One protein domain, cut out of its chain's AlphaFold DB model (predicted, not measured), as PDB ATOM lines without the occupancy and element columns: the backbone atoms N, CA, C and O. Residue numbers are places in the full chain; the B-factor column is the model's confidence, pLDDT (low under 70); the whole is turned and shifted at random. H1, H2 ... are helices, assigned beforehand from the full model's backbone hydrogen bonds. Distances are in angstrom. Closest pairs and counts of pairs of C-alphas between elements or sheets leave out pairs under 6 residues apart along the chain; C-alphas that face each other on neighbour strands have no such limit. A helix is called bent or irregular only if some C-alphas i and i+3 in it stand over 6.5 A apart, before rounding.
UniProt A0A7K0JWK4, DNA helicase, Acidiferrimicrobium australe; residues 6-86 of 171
ATOM      1  N   ARG A   6     183.374 195.359 157.690       81.62
ATOM      2  CA  ARG A   6     183.798 194.861 156.378       81.62
ATOM      3  C   ARG A   6     185.234 194.342 156.404       81.62
ATOM      4  O   ARG A   6     185.489 193.300 155.817       81.62
ATOM      5  N   GLU A   7     186.142 195.045 157.074       85.69
ATOM      6  CA  GLU A   7     187.558 194.661 157.159       85.69
ATOM      7  C   GLU A   7     187.734 193.328 157.895       85.69
ATOM      8  O   GLU A   7     188.350 192.411 157.355       85.69
ATOM      9  N   ASP A   8     187.092 193.176 159.056       87.81
ATOM     10  CA  ASP A   8     187.138 191.939 159.845       87.81
ATOM     11  C   ASP A   8     186.559 190.739 159.070       87.81
ATOM     12  O   ASP A   8     187.130 189.650 159.064       87.81
ATOM     13  N   LEU A   9     185.438 190.931 158.360       87.69
ATOM     14  CA  LEU A   9     184.834 189.874 157.542       87.69
ATOM     15  C   LEU A   9     185.697 189.500 156.332       87.69
ATOM     16  O   LEU A   9     185.748 188.329 155.959       87.69
ATOM     17  N   VAL A  10     186.382 190.470 155.720       91.94
ATOM     18  CA  VAL A  10     187.342 190.207 154.638       91.94
ATOM     19  C   VAL A  10     188.538 189.418 155.168       91.94
ATOM     20  O   VAL A  10     188.945 188.446 154.530       91.94
ATOM     21  N   ALA A  11     189.057 189.768 156.348       90.75
ATOM     22  CA  ALA A  11     190.135 189.028 156.998       90.75
ATOM     23  C   ALA A  11     189.724 187.579 157.318       90.75
ATOM     24  O   ALA A  11     190.468 186.646 157.012       90.75
ATOM     25  N   LEU A  12     188.512 187.371 157.846       93.12
ATOM     26  CA  LEU A  12     187.970 186.031 158.084       93.12
ATOM     27  C   LEU A  12     187.789 185.235 156.786       93.12
ATOM     28  O   LEU A  12     188.153 184.060 156.726       93.12
ATOM     29  N   ALA A  13     187.260 185.859 155.732       93.50
ATOM     30  CA  ALA A  13     187.096 185.209 154.435       93.50
ATOM     31  C   ALA A  13     188.446 184.783 153.831       93.50
ATOM     32  O   ALA A  13     188.554 183.672 153.305       93.50
ATOM     33  N   ALA A  14     189.479 185.623 153.948       92.19
ATOM     34  CA  ALA A  14     190.839 185.291 153.529       92.19
ATOM     35  C   ALA A  14     191.408 184.116 154.343       92.19
ATOM     36  O   ALA A  14     191.890 183.145 153.763       92.19
ATOM     37  N   ALA A  15     191.262 184.139 155.671       93.19
ATOM     38  CA  ALA A  15     191.688 183.040 156.537       93.19
ATOM     39  C   ALA A  15     191.011 181.708 156.164       93.19
ATOM     40  O   ALA A  15     191.687 180.686 156.042       93.19
ATOM     41  N   LEU A  16     189.695 181.712 155.918       92.88
ATOM     42  CA  LEU A  16     188.949 180.531 155.467       92.88
ATOM     43  C   LEU A  16     189.428 180.027 154.103       92.88
ATOM     44  O   LEU A  16     189.542 178.815 153.899       92.88
ATOM     45  N   HIS A  17     189.716 180.937 153.171       92.38
ATOM     46  CA  HIS A  17     190.238 180.587 151.854       92.38
ATOM     47  C   HIS A  17     191.603 179.896 151.951       92.38
ATOM     48  O   HIS A  17     191.786 178.821 151.372       92.38
ATOM     49  N   ASP A  18     192.517 180.459 152.742       88.75
ATOM     50  CA  ASP A  18     193.848 179.897 152.963       88.75
ATOM     51  C   ASP A  18     193.759 178.524 153.620       88.75
ATOM     52  O   ASP A  18     194.415 177.576 153.187       88.75
ATOM     53  N   CYS A  19     192.885 178.376 154.617       90.69
ATOM     54  CA  CYS A  19     192.656 177.087 155.253       90.69
ATOM     55  C   CYS A  19     192.141 176.074 154.230       90.69
ATOM     56  O   CYS A  19     192.669 174.966 154.145       90.69
ATOM     57  N   ARG A  20     191.166 176.433 153.389       89.19
ATOM     58  CA  ARG A  20     190.590 175.526 152.384       89.19
ATOM     59  C   ARG A  20     191.625 174.969 151.403       89.19
ATOM     60  O   ARG A  20     191.449 173.836 150.967       89.19
ATOM     61  N   SER A  21     192.693 175.713 151.109       85.06
ATOM     62  CA  SER A  21     193.779 175.255 150.227       85.06
ATOM     63  C   SER A  21     194.500 173.995 150.737       85.06
ATOM     64  O   SER A  21     195.105 173.276 149.947       85.06
ATOM     65  N   GLY A  22     194.430 173.711 152.045       75.75
ATOM     66  CA  GLY A  22     195.044 172.534 152.664       75.75
ATOM     67  C   GLY A  22     196.568 172.605 152.800       75.75
ATOM     68  O   GLY A  22     197.173 171.624 153.217       75.75
ATOM     69  N   GLN A  23     197.190 173.743 152.480       82.25
ATOM     70  CA  GLN A  23     198.649 173.906 152.514       82.25
ATOM     71  C   GLN A  23     199.224 174.075 153.929       82.25
ATOM     72  O   GLN A  23     200.415 173.873 154.143       82.25
ATOM     73  N   LEU A  24     198.385 174.450 154.894       86.69
ATOM     74  CA  LEU A  24     198.765 174.620 156.295       86.69
ATOM     75  C   LEU A  24     198.399 173.365 157.104       86.69
ATOM     76  O   LEU A  24     197.346 172.781 156.842       86.69
ATOM     77  N   PRO A  25     199.186 172.959 158.116       91.44
ATOM     78  CA  PRO A  25     198.760 171.922 159.055       91.44
ATOM     79  C   PRO A  25     197.516 172.373 159.849       91.44
ATOM     80  O   PRO A  25     197.315 173.580 160.016       91.44
ATOM     81  N   PRO A  26     196.681 171.446 160.366       93.38
ATOM     82  CA  PRO A  26     195.449 171.781 161.089       93.38
ATOM     83  C   PRO A  26     195.634 172.811 162.212       93.38
ATOM     84  O   PRO A  26     194.869 173.769 162.267       93.38
ATOM     85  N   GLY A  27     196.684 172.693 163.030       93.25
ATOM     86  CA  GLY A  27     196.988 173.675 164.078       93.25
ATOM     87  C   GLY A  27     197.170 175.101 163.548       93.25
ATOM     88  O   GLY A  27     196.556 176.036 164.055       93.25
ATOM     89  N   ALA A  28     197.927 175.273 162.460       93.12
ATOM     90  CA  ALA A  28     198.117 176.585 161.834       93.12
ATOM     91  C   ALA A  28     196.830 177.123 161.185       93.12
ATOM     92  O   ALA A  28     196.613 178.334 161.158       93.12
ATOM     93  N   GLN A  29     195.968 176.237 160.671       94.69
ATOM     94  CA  GLN A  29     194.653 176.628 160.155       94.69
ATOM     95  C   GLN A  29     193.768 177.181 161.279       94.69
ATOM     96  O   GLN A  29     193.196 178.261 161.137       94.69
ATOM     97  N   VAL A  30     193.682 176.464 162.402       94.38
ATOM     98  CA  VAL A  30     192.867 176.874 163.552       94.38
ATOM     99  C   VAL A  30     193.385 178.175 164.161       94.38
ATOM    100  O   VAL A  30     192.585 179.077 164.383       94.38
ATOM    101  N   GLU A  31     194.698 178.331 164.343       94.38
ATOM    102  CA  GLU A  31     195.274 179.569 164.887       94.38
ATOM    103  C   GLU A  31     194.987 180.785 163.991       94.38
ATOM    104  O   GLU A  31     194.611 181.859 164.466       94.38
ATOM    105  N   ARG A  32     195.081 180.617 162.666       94.12
ATOM    106  CA  ARG A  32     194.746 181.683 161.711       94.12
ATOM    107  C   ARG A  32     193.270 182.078 161.797       94.12
ATOM    108  O   ARG A  32     192.948 183.265 161.750       94.12
ATOM    109  N   LEU A  33     192.373 181.102 161.930       95.19
ATOM    110  CA  LEU A  33     190.939 181.353 162.099       95.19
ATOM    111  C   LEU A  33     190.632 182.009 163.449       95.19
ATOM    112  O   LEU A  33     189.840 182.946 163.491       95.19
ATOM    113  N   ARG A  34     191.291 181.576 164.529       95.12
ATOM    114  CA  ARG A  34     191.197 182.160 165.875       95.12
ATOM    115  C   ARG A  34     191.540 183.653 165.853       95.12
ATOM    116  O   ARG A  34     190.737 184.468 166.306       95.12
ATOM    117  N   GLN A  35     192.662 184.023 165.231       95.00
ATOM    118  CA  GLN A  35     193.080 185.421 165.053       95.00
ATOM    119  C   GLN A  35     192.071 186.243 164.243       95.00
ATOM    120  O   GLN A  35     191.772 187.382 164.597       95.00
ATOM    121  N   ALA A  36     191.520 185.670 163.169       94.75
ATOM    122  CA  ALA A  36     190.538 186.359 162.335       94.75
ATOM    123  C   ALA A  36     189.161 186.512 163.013       94.75
ATOM    124  O   ALA A  36     188.444 187.475 162.747       94.75
ATOM    125  N   LEU A  37     188.784 185.579 163.895       95.06
ATOM    126  CA  LEU A  37     187.525 185.608 164.645       95.06
ATOM    127  C   LEU A  37     187.569 186.542 165.859       95.06
ATOM    128  O   LEU A  37     186.539 187.109 166.217       95.06
ATOM    129  N   GLU A  38     188.733 186.737 166.478       95.25
ATOM    130  CA  GLU A  38     188.907 187.547 167.689       95.25
ATOM    131  C   GLU A  38     188.224 188.936 167.653       95.25
ATOM    132  O   GLU A  38     187.439 189.227 168.565       95.25
ATOM    133  N   PRO A  39     188.428 189.797 166.631       94.25
ATOM    134  CA  PRO A  39     187.758 191.098 166.578       94.25
ATOM    135  C   PRO A  39     186.234 190.977 166.424       94.25
ATOM    136  O   PRO A  39     185.495 191.789 166.982       94.25
ATOM    137  N   LEU A  40     185.743 189.950 165.721       93.12
ATOM    138  CA  LEU A  40     184.309 189.706 165.543       93.12
ATOM    139  C   LEU A  40     183.652 189.255 166.851       93.12
ATOM    140  O   LEU A  40     182.577 189.745 167.200       93.12
ATOM    141  N   VAL A  41     184.317 188.368 167.599       93.50
ATOM    142  CA  VAL A  41     183.855 187.893 168.911       93.50
ATOM    143  C   VAL A  41     183.772 189.059 169.896       93.50
ATOM    144  O   VAL A  41     182.724 189.255 170.509       93.50
ATOM    145  N   ARG A  42     184.817 189.895 169.989       93.94
ATOM    146  CA  ARG A  42     184.821 191.067 170.886       93.94
ATOM    147  C   ARG A  42     183.739 192.096 170.574       93.94
ATOM    148  O   ARG A  42     183.288 192.784 171.478       93.94
ATOM    149  N   ARG A  43     183.331 192.233 169.310       89.81
ATOM    150  CA  ARG A  43     182.248 193.154 168.931       89.81
ATOM    151  C   ARG A  43     180.857 192.574 169.172       89.81
ATOM    152  O   ARG A  43     179.923 193.342 169.373       89.81
ATOM    153  N   ARG A  44     180.690 191.253 169.054       90.75
ATOM    154  CA  ARG A  44     179.371 190.599 169.073       90.75
ATOM    155  C   ARG A  44     178.868 190.288 170.481       90.75
ATOM    156  O   ARG A  44     177.652 190.239 170.660       90.75
ATOM    157  N   TYR A  45     179.772 190.028 171.421       87.06
ATOM    158  CA  TYR A  45     179.444 189.527 172.754       87.06
ATOM    159  C   TYR A  45     179.895 190.497 173.844       87.06
ATOM    160  O   TYR A  45     181.036 190.948 173.824       87.06
ATOM    161  N   ASP A  46     179.031 190.725 174.836       86.81
ATOM    162  CA  ASP A  46     179.338 191.569 176.004       86.81
ATOM    163  C   ASP A  46     180.441 190.971 176.895       86.81
ATOM    164  O   ASP A  46     181.191 191.699 177.539       86.81
ATOM    165  N   ARG A  47     180.548 189.635 176.918       86.12
ATOM    166  CA  ARG A  47     181.616 188.864 177.576       86.12
ATOM    167  C   ARG A  47     182.311 187.955 176.559       86.12
ATOM    168  O   ARG A  47     181.886 186.808 176.380       86.12
ATOM    169  N   PRO A  48     183.315 188.458 175.823       88.81
ATOM    170  CA  PRO A  48     183.990 187.691 174.778       88.81
ATOM    171  C   PRO A  48     184.985 186.656 175.318       88.81
ATOM    172  O   PRO A  48     185.295 185.697 174.614       88.81
ATOM    173  N   GLU A  49     185.478 186.821 176.544       89.19
ATOM    174  CA  GLU A  49     186.572 186.038 177.130       89.19
ATOM    175  C   GLU A  49     186.312 184.526 177.118       89.19
ATOM    176  O   GLU A  49     187.198 183.803 176.663       89.19
ATOM    177  N   PRO A  50     185.120 184.015 177.499       85.56
ATOM    178  CA  PRO A  50     184.858 182.578 177.450       85.56
ATOM    179  C   PRO A  50     184.963 182.024 176.021       85.56
ATOM    180  O   PRO A  50     185.540 180.972 175.782       85.56
ATOM    181  N   ARG A  51     184.486 182.779 175.028       88.31
ATOM    182  CA  ARG A  51     184.470 182.333 173.626       88.31
ATOM    183  C   ARG A  51     185.878 182.355 173.044       88.31
ATOM    184  O   ARG A  51     186.230 181.484 172.260       88.31
ATOM    185  N   LEU A  52     186.686 183.342 173.429       92.00
ATOM    186  CA  LEU A  52     188.101 183.375 173.066       92.00
ATOM    187  C   LEU A  52     188.859 182.208 173.713       92.00
ATOM    188  O   LEU A  52     189.629 181.549 173.024       92.00
ATOM    189  N   ALA A  53     188.571 181.883 174.976       88.69
ATOM    190  CA  ALA A  53     189.170 180.739 175.657       88.69
ATOM    191  C   ALA A  53     188.791 179.388 175.013       88.69
ATOM    192  O   ALA A  53     189.665 178.526 174.894       88.69
ATOM    193  N   ASP A  54     187.551 179.219 174.532       87.94
ATOM    194  CA  ASP A  54     187.146 178.048 173.732       87.94
ATOM    195  C   ASP A  54     187.987 177.934 172.447       87.94
ATOM    196  O   ASP A  54     188.488 176.861 172.103       87.94
ATOM    197  N   LEU A  55     188.177 179.052 171.734       91.56
ATOM    198  CA  LEU A  55     188.978 179.089 170.506       91.56
ATOM    199  C   LEU A  55     190.461 178.799 170.783       91.56
ATOM    200  O   LEU A  55     191.103 178.101 169.997       91.56
ATOM    201  N   ASP A  56     190.998 179.279 171.906       91.31
ATOM    202  CA  ASP A  56     192.366 178.985 172.334       91.31
ATOM    203  C   ASP A  56     192.533 177.501 172.705       91.31
ATOM    204  O   ASP A  56     193.560 176.892 172.399       91.31
ATOM    205  N   ALA A  57     191.531 176.892 173.350       88.50
ATOM    206  CA  ALA A  57     191.527 175.458 173.646       88.50
ATOM    207  C   ALA A  57     191.518 174.620 172.361       88.50
ATOM    208  O   ALA A  57     192.322 173.695 172.225       88.50
ATOM    209  N   LEU A  58     190.689 175.002 171.387       90.56
ATOM    210  CA  LEU A  58     190.661 174.374 170.069       90.56
ATOM    211  C   LEU A  58     192.012 174.497 169.344       90.56
ATOM    212  O   LEU A  58     192.474 173.526 168.747       90.56
ATOM    213  N   ALA A  59     192.670 175.660 169.407       91.44
ATOM    214  CA  ALA A  59     193.987 175.874 168.799       91.44
ATOM    215  C   ALA A  59     195.075 174.990 169.432       91.44
ATOM    216  O   ALA A  59     195.892 174.396 168.717       91.44
ATOM    217  N   ARG A  60     195.051 174.836 170.764       89.00
ATOM    218  CA  ARG A  60     195.955 173.920 171.479       89.00
ATOM    219  C   ARG A  60     195.755 172.474 171.032       89.00
ATOM    220  O   ARG A  60     196.733 171.835 170.654       89.00
ATOM    221  N   LEU A  61     194.512 171.996 170.992       88.94
ATOM    222  CA  LEU A  61     194.193 170.635 170.544       88.94
ATOM    223  C   LEU A  61     194.594 170.402 169.079       88.94
ATOM    224  O   LEU A  61     195.164 169.380 168.719       88.94
ATOM    225  N   ALA A  62     194.371 171.388 168.212       92.75
ATOM    226  CA  ALA A  62     194.714 171.276 166.798       92.75
ATOM    227  C   ALA A  62     196.225 171.193 166.523       92.75
ATOM    228  O   ALA A  62     196.619 170.793 165.426       92.75
ATOM    229  N   THR A  63     197.073 171.556 167.491       91.56
ATOM    230  CA  THR A  63     198.535 171.513 167.344       91.56
ATOM    231  C   THR A  63     199.067 170.078 167.289       91.56
ATOM    232  O   THR A  63     200.018 169.818 166.553       91.56
ATOM    233  N   SER A  64     198.452 169.135 168.012       88.69
ATOM    234  CA  SER A  64     198.829 167.713 168.001       88.69
ATOM    235  C   SER A  64     198.235 166.932 166.825       88.69
ATOM    236  O   SER A  64     198.746 165.865 166.482       88.69
ATOM    237  N   ALA A  65     197.193 167.456 166.176       91.31
ATOM    238  CA  ALA A  65     196.462 166.733 165.146       91.31
ATOM    239  C   ALA A  65     197.173 166.758 163.771       91.31
ATOM    240  O   ALA A  65     197.282 167.816 163.140       91.31
ATOM    241  N   PRO A  66     197.584 165.598 163.216       90.75
ATOM    242  CA  PRO A  66     198.318 165.540 161.946       90.75
ATOM    243  C   PRO A  66     197.436 165.822 160.722       90.75
ATOM    244  O   PRO A  66     197.923 166.230 159.670       90.75
ATOM    245  N   THR A  67     196.127 165.589 160.831       93.38
ATOM    246  CA  THR A  67     195.157 165.806 159.751       93.38
ATOM    247  C   THR A  67     193.850 166.351 160.316       93.38
ATOM    248  O   THR A  67     193.567 166.203 161.502       93.38
ATOM    249  N   ARG A  68     193.007 166.943 159.462       92.69
ATOM    250  CA  ARG A  68     191.658 167.377 159.872       92.69
ATOM    251  C   ARG A  68     190.799 166.219 160.367       92.69
ATOM    252  O   ARG A  68     190.037 166.395 161.305       92.69
ATOM    253  N   ALA A  69     190.922 165.051 159.736       93.62
ATOM    254  CA  ALA A  69     190.194 163.861 160.155       93.62
ATOM    255  C   ALA A  69     190.621 163.425 161.563       93.62
ATOM    256  O   ALA A  69     189.763 163.135 162.387       93.62
ATOM    257  N   ALA A  70     191.928 163.457 161.852       92.12
ATOM    258  CA  ALA A  70     192.446 163.182 163.189       92.12
ATOM    259  C   ALA A  70     191.958 164.218 164.213       92.12
ATOM    260  O   ALA A  70     191.485 163.821 165.266       92.12
ATOM    261  N   LEU A  71     191.973 165.512 163.872       92.19
ATOM    262  CA  LEU A  71     191.447 166.571 164.743       92.19
ATOM    263  C   LEU A  71     189.966 166.354 165.080       92.19
ATOM    264  O   LEU A  71     189.574 166.465 166.232       92.19
ATOM    265  N   VAL A  72     189.139 166.040 164.080       92.31
ATOM    266  CA  VAL A  72     187.709 165.768 164.298       92.31
ATOM    267  C   VAL A  72     187.515 164.509 165.140       92.31
ATOM    268  O   VAL A  72     186.662 164.503 166.022       92.31
ATOM    269  N   ALA A  73     188.305 163.460 164.902       91.00
ATOM    270  CA  ALA A  73     188.255 162.250 165.715       91.00
ATOM    271  C   ALA A  73     188.627 162.543 167.177       91.00
ATOM    272  O   ALA A  73     187.898 162.141 168.075       91.00
ATOM    273  N   GLU A  74     189.700 163.297 167.410       86.38
ATOM    274  CA  GLU A  74     190.161 163.691 168.745       86.38
ATOM    275  C   GLU A  74     189.118 164.559 169.462       86.38
ATOM    276  O   GLU A  74     188.713 164.224 170.567       86.38
ATOM    277  N   LEU A  75     188.558 165.566 168.778       87.31
ATOM    278  CA  LEU A  75     187.438 166.380 169.275       87.31
ATOM    279  C   LEU A  75     186.189 165.564 169.630       87.31
ATOM    280  O   LEU A  75     185.411 165.974 170.485       87.31
ATOM    281  N   THR A  76     185.951 164.453 168.931       87.12
ATOM    282  CA  THR A  76     184.783 163.592 169.179       87.12
ATOM    283  C   THR A  76     185.012 162.676 170.376       87.12
ATOM    284  O   THR A  76     184.064 162.346 171.085       87.12
ATOM    285  N   LEU A  77     186.256 162.238 170.580       86.81
ATOM    286  CA  LEU A  77     186.634 161.338 171.666       86.81
ATOM    287  C   LEU A  77     186.820 162.078 172.991       86.81
ATOM    288  O   LEU A  77     186.389 161.570 174.023       86.81
ATOM    289  N   ASP A  78     187.447 163.251 172.951       78.06
ATOM    290  CA  ASP A  78     187.734 164.084 174.117       78.06
ATOM    291  C   ASP A  78     187.479 165.559 173.760       78.06
ATOM    292  O   ASP A  78     188.403 166.299 173.400       78.06
ATOM    293  N   PRO A  79     186.203 165.992 173.736       74.56
ATOM    294  CA  PRO A  79     185.884 167.377 173.439       74.56
ATOM    295  C   PRO A  79     186.526 168.277 174.502       74.56
ATOM    296  O   PRO A  79     186.390 167.994 175.695       74.56
ATOM    297  N   PRO A  80     187.197 169.379 174.111       68.75
ATOM    298  CA  PRO A  80     187.700 170.335 175.082       68.75
ATOM    299  C   PRO A  80     186.526 170.806 175.936       68.75
ATOM    300  O   PRO A  80     185.453 171.105 175.400       68.75
ATOM    301  N   SER A  81     186.730 170.854 177.253       67.62
ATOM    302  CA  SER A  81     185.736 171.368 178.189       67.62
ATOM    303  C   SER A  81     185.233 172.719 177.692       67.62
ATOM    304  O   SER A  81     186.018 173.626 177.393       67.62
ATOM    305  N   SER A  82     183.915 172.827 177.518       58.19
ATOM    306  CA  SER A  82     183.304 174.069 177.058       58.19
ATOM    307  C   SER A  82     183.539 175.113 178.133       58.19
ATOM    308  O   SER A  82     183.501 174.794 179.314       58.19
ATOM    309  N   THR A  83     183.706 176.385 177.788       51.41
ATOM    310  CA  THR A  83     183.773 177.430 178.814       51.41
ATOM    311  C   THR A  83     182.522 177.560 179.697       51.41
ATOM    312  O   THR A  83     182.565 178.276 180.695       51.41
ATOM    313  N   GLY A  84     181.431 176.838 179.411       51.78
ATOM    314  CA  GLY A  84     180.362 176.582 180.388       51.78
ATOM    315  C   GLY A  84     180.822 175.788 181.624       51.78
ATOM    316  O   GLY A  84     180.291 175.997 182.710       51.78
ATOM    317  N   ASP A  85     181.867 174.976 181.478       51.97
ATOM    318  CA  ASP A  85     182.559 174.226 182.530       51.97
ATOM    319  C   ASP A  85     183.613 175.082 183.267       51.97
ATOM    320  O   ASP A  85     184.257 174.600 184.194       51.97
ATOM    321  N   LEU A  86     183.801 176.362 182.893       48.38
ATOM    322  CA  LEU A  86     184.623 177.334 183.641       48.38
ATOM    323  C   LEU A  86     183.897 177.937 184.851       48.38
ATOM    324  O   LEU A  86     184.386 178.910 185.437       48.38
TER     325      LEU A  86
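This is residues 6 to 86 of the 171 residues of the protein "DNA helicase" of Acidiferrimicrobium australe (UniProt A0A7K0JWK4). Three helices, H1, H2 and H3, stand side by side in a flat row, alternating in direction, with H4 across one end of H2 and H3. The printed part has 81 residues with five named helices, H1 to H5, all helix, compact with a radius of gyration of the C-alphas of 13.1 A, spanning 34 by 32 by 14 A.

Find C-alpha 6 at (183.798, 194.861, 156.378); H1 runs to residue 20, 20.9 A. H2, residues 26 to 44, 26.0 A, has a kink of 39 degrees near residue 37 and is only just irregular, C-alphas 36 and 39 being 6.9 A apart. H3 is residues 49 to 64, 23.9 A, H4 68 to 77, H5 83 to 86, ending at (184.623, 177.334, 183.641).

Hairpins are H1 with H2, closest C-alphas Leu 12 and Ala 36, 5.0 A, and H2 with H3, Gly 27 and Thr 63, 4.2 A. Every O i to N i+4 pair is within hydrogen-bond range in H1 and H4, 13 of 15 in H2, 11 of 12 in H3.

The printed part has no cut; pLDDT is under 70 at residues 80 to 86.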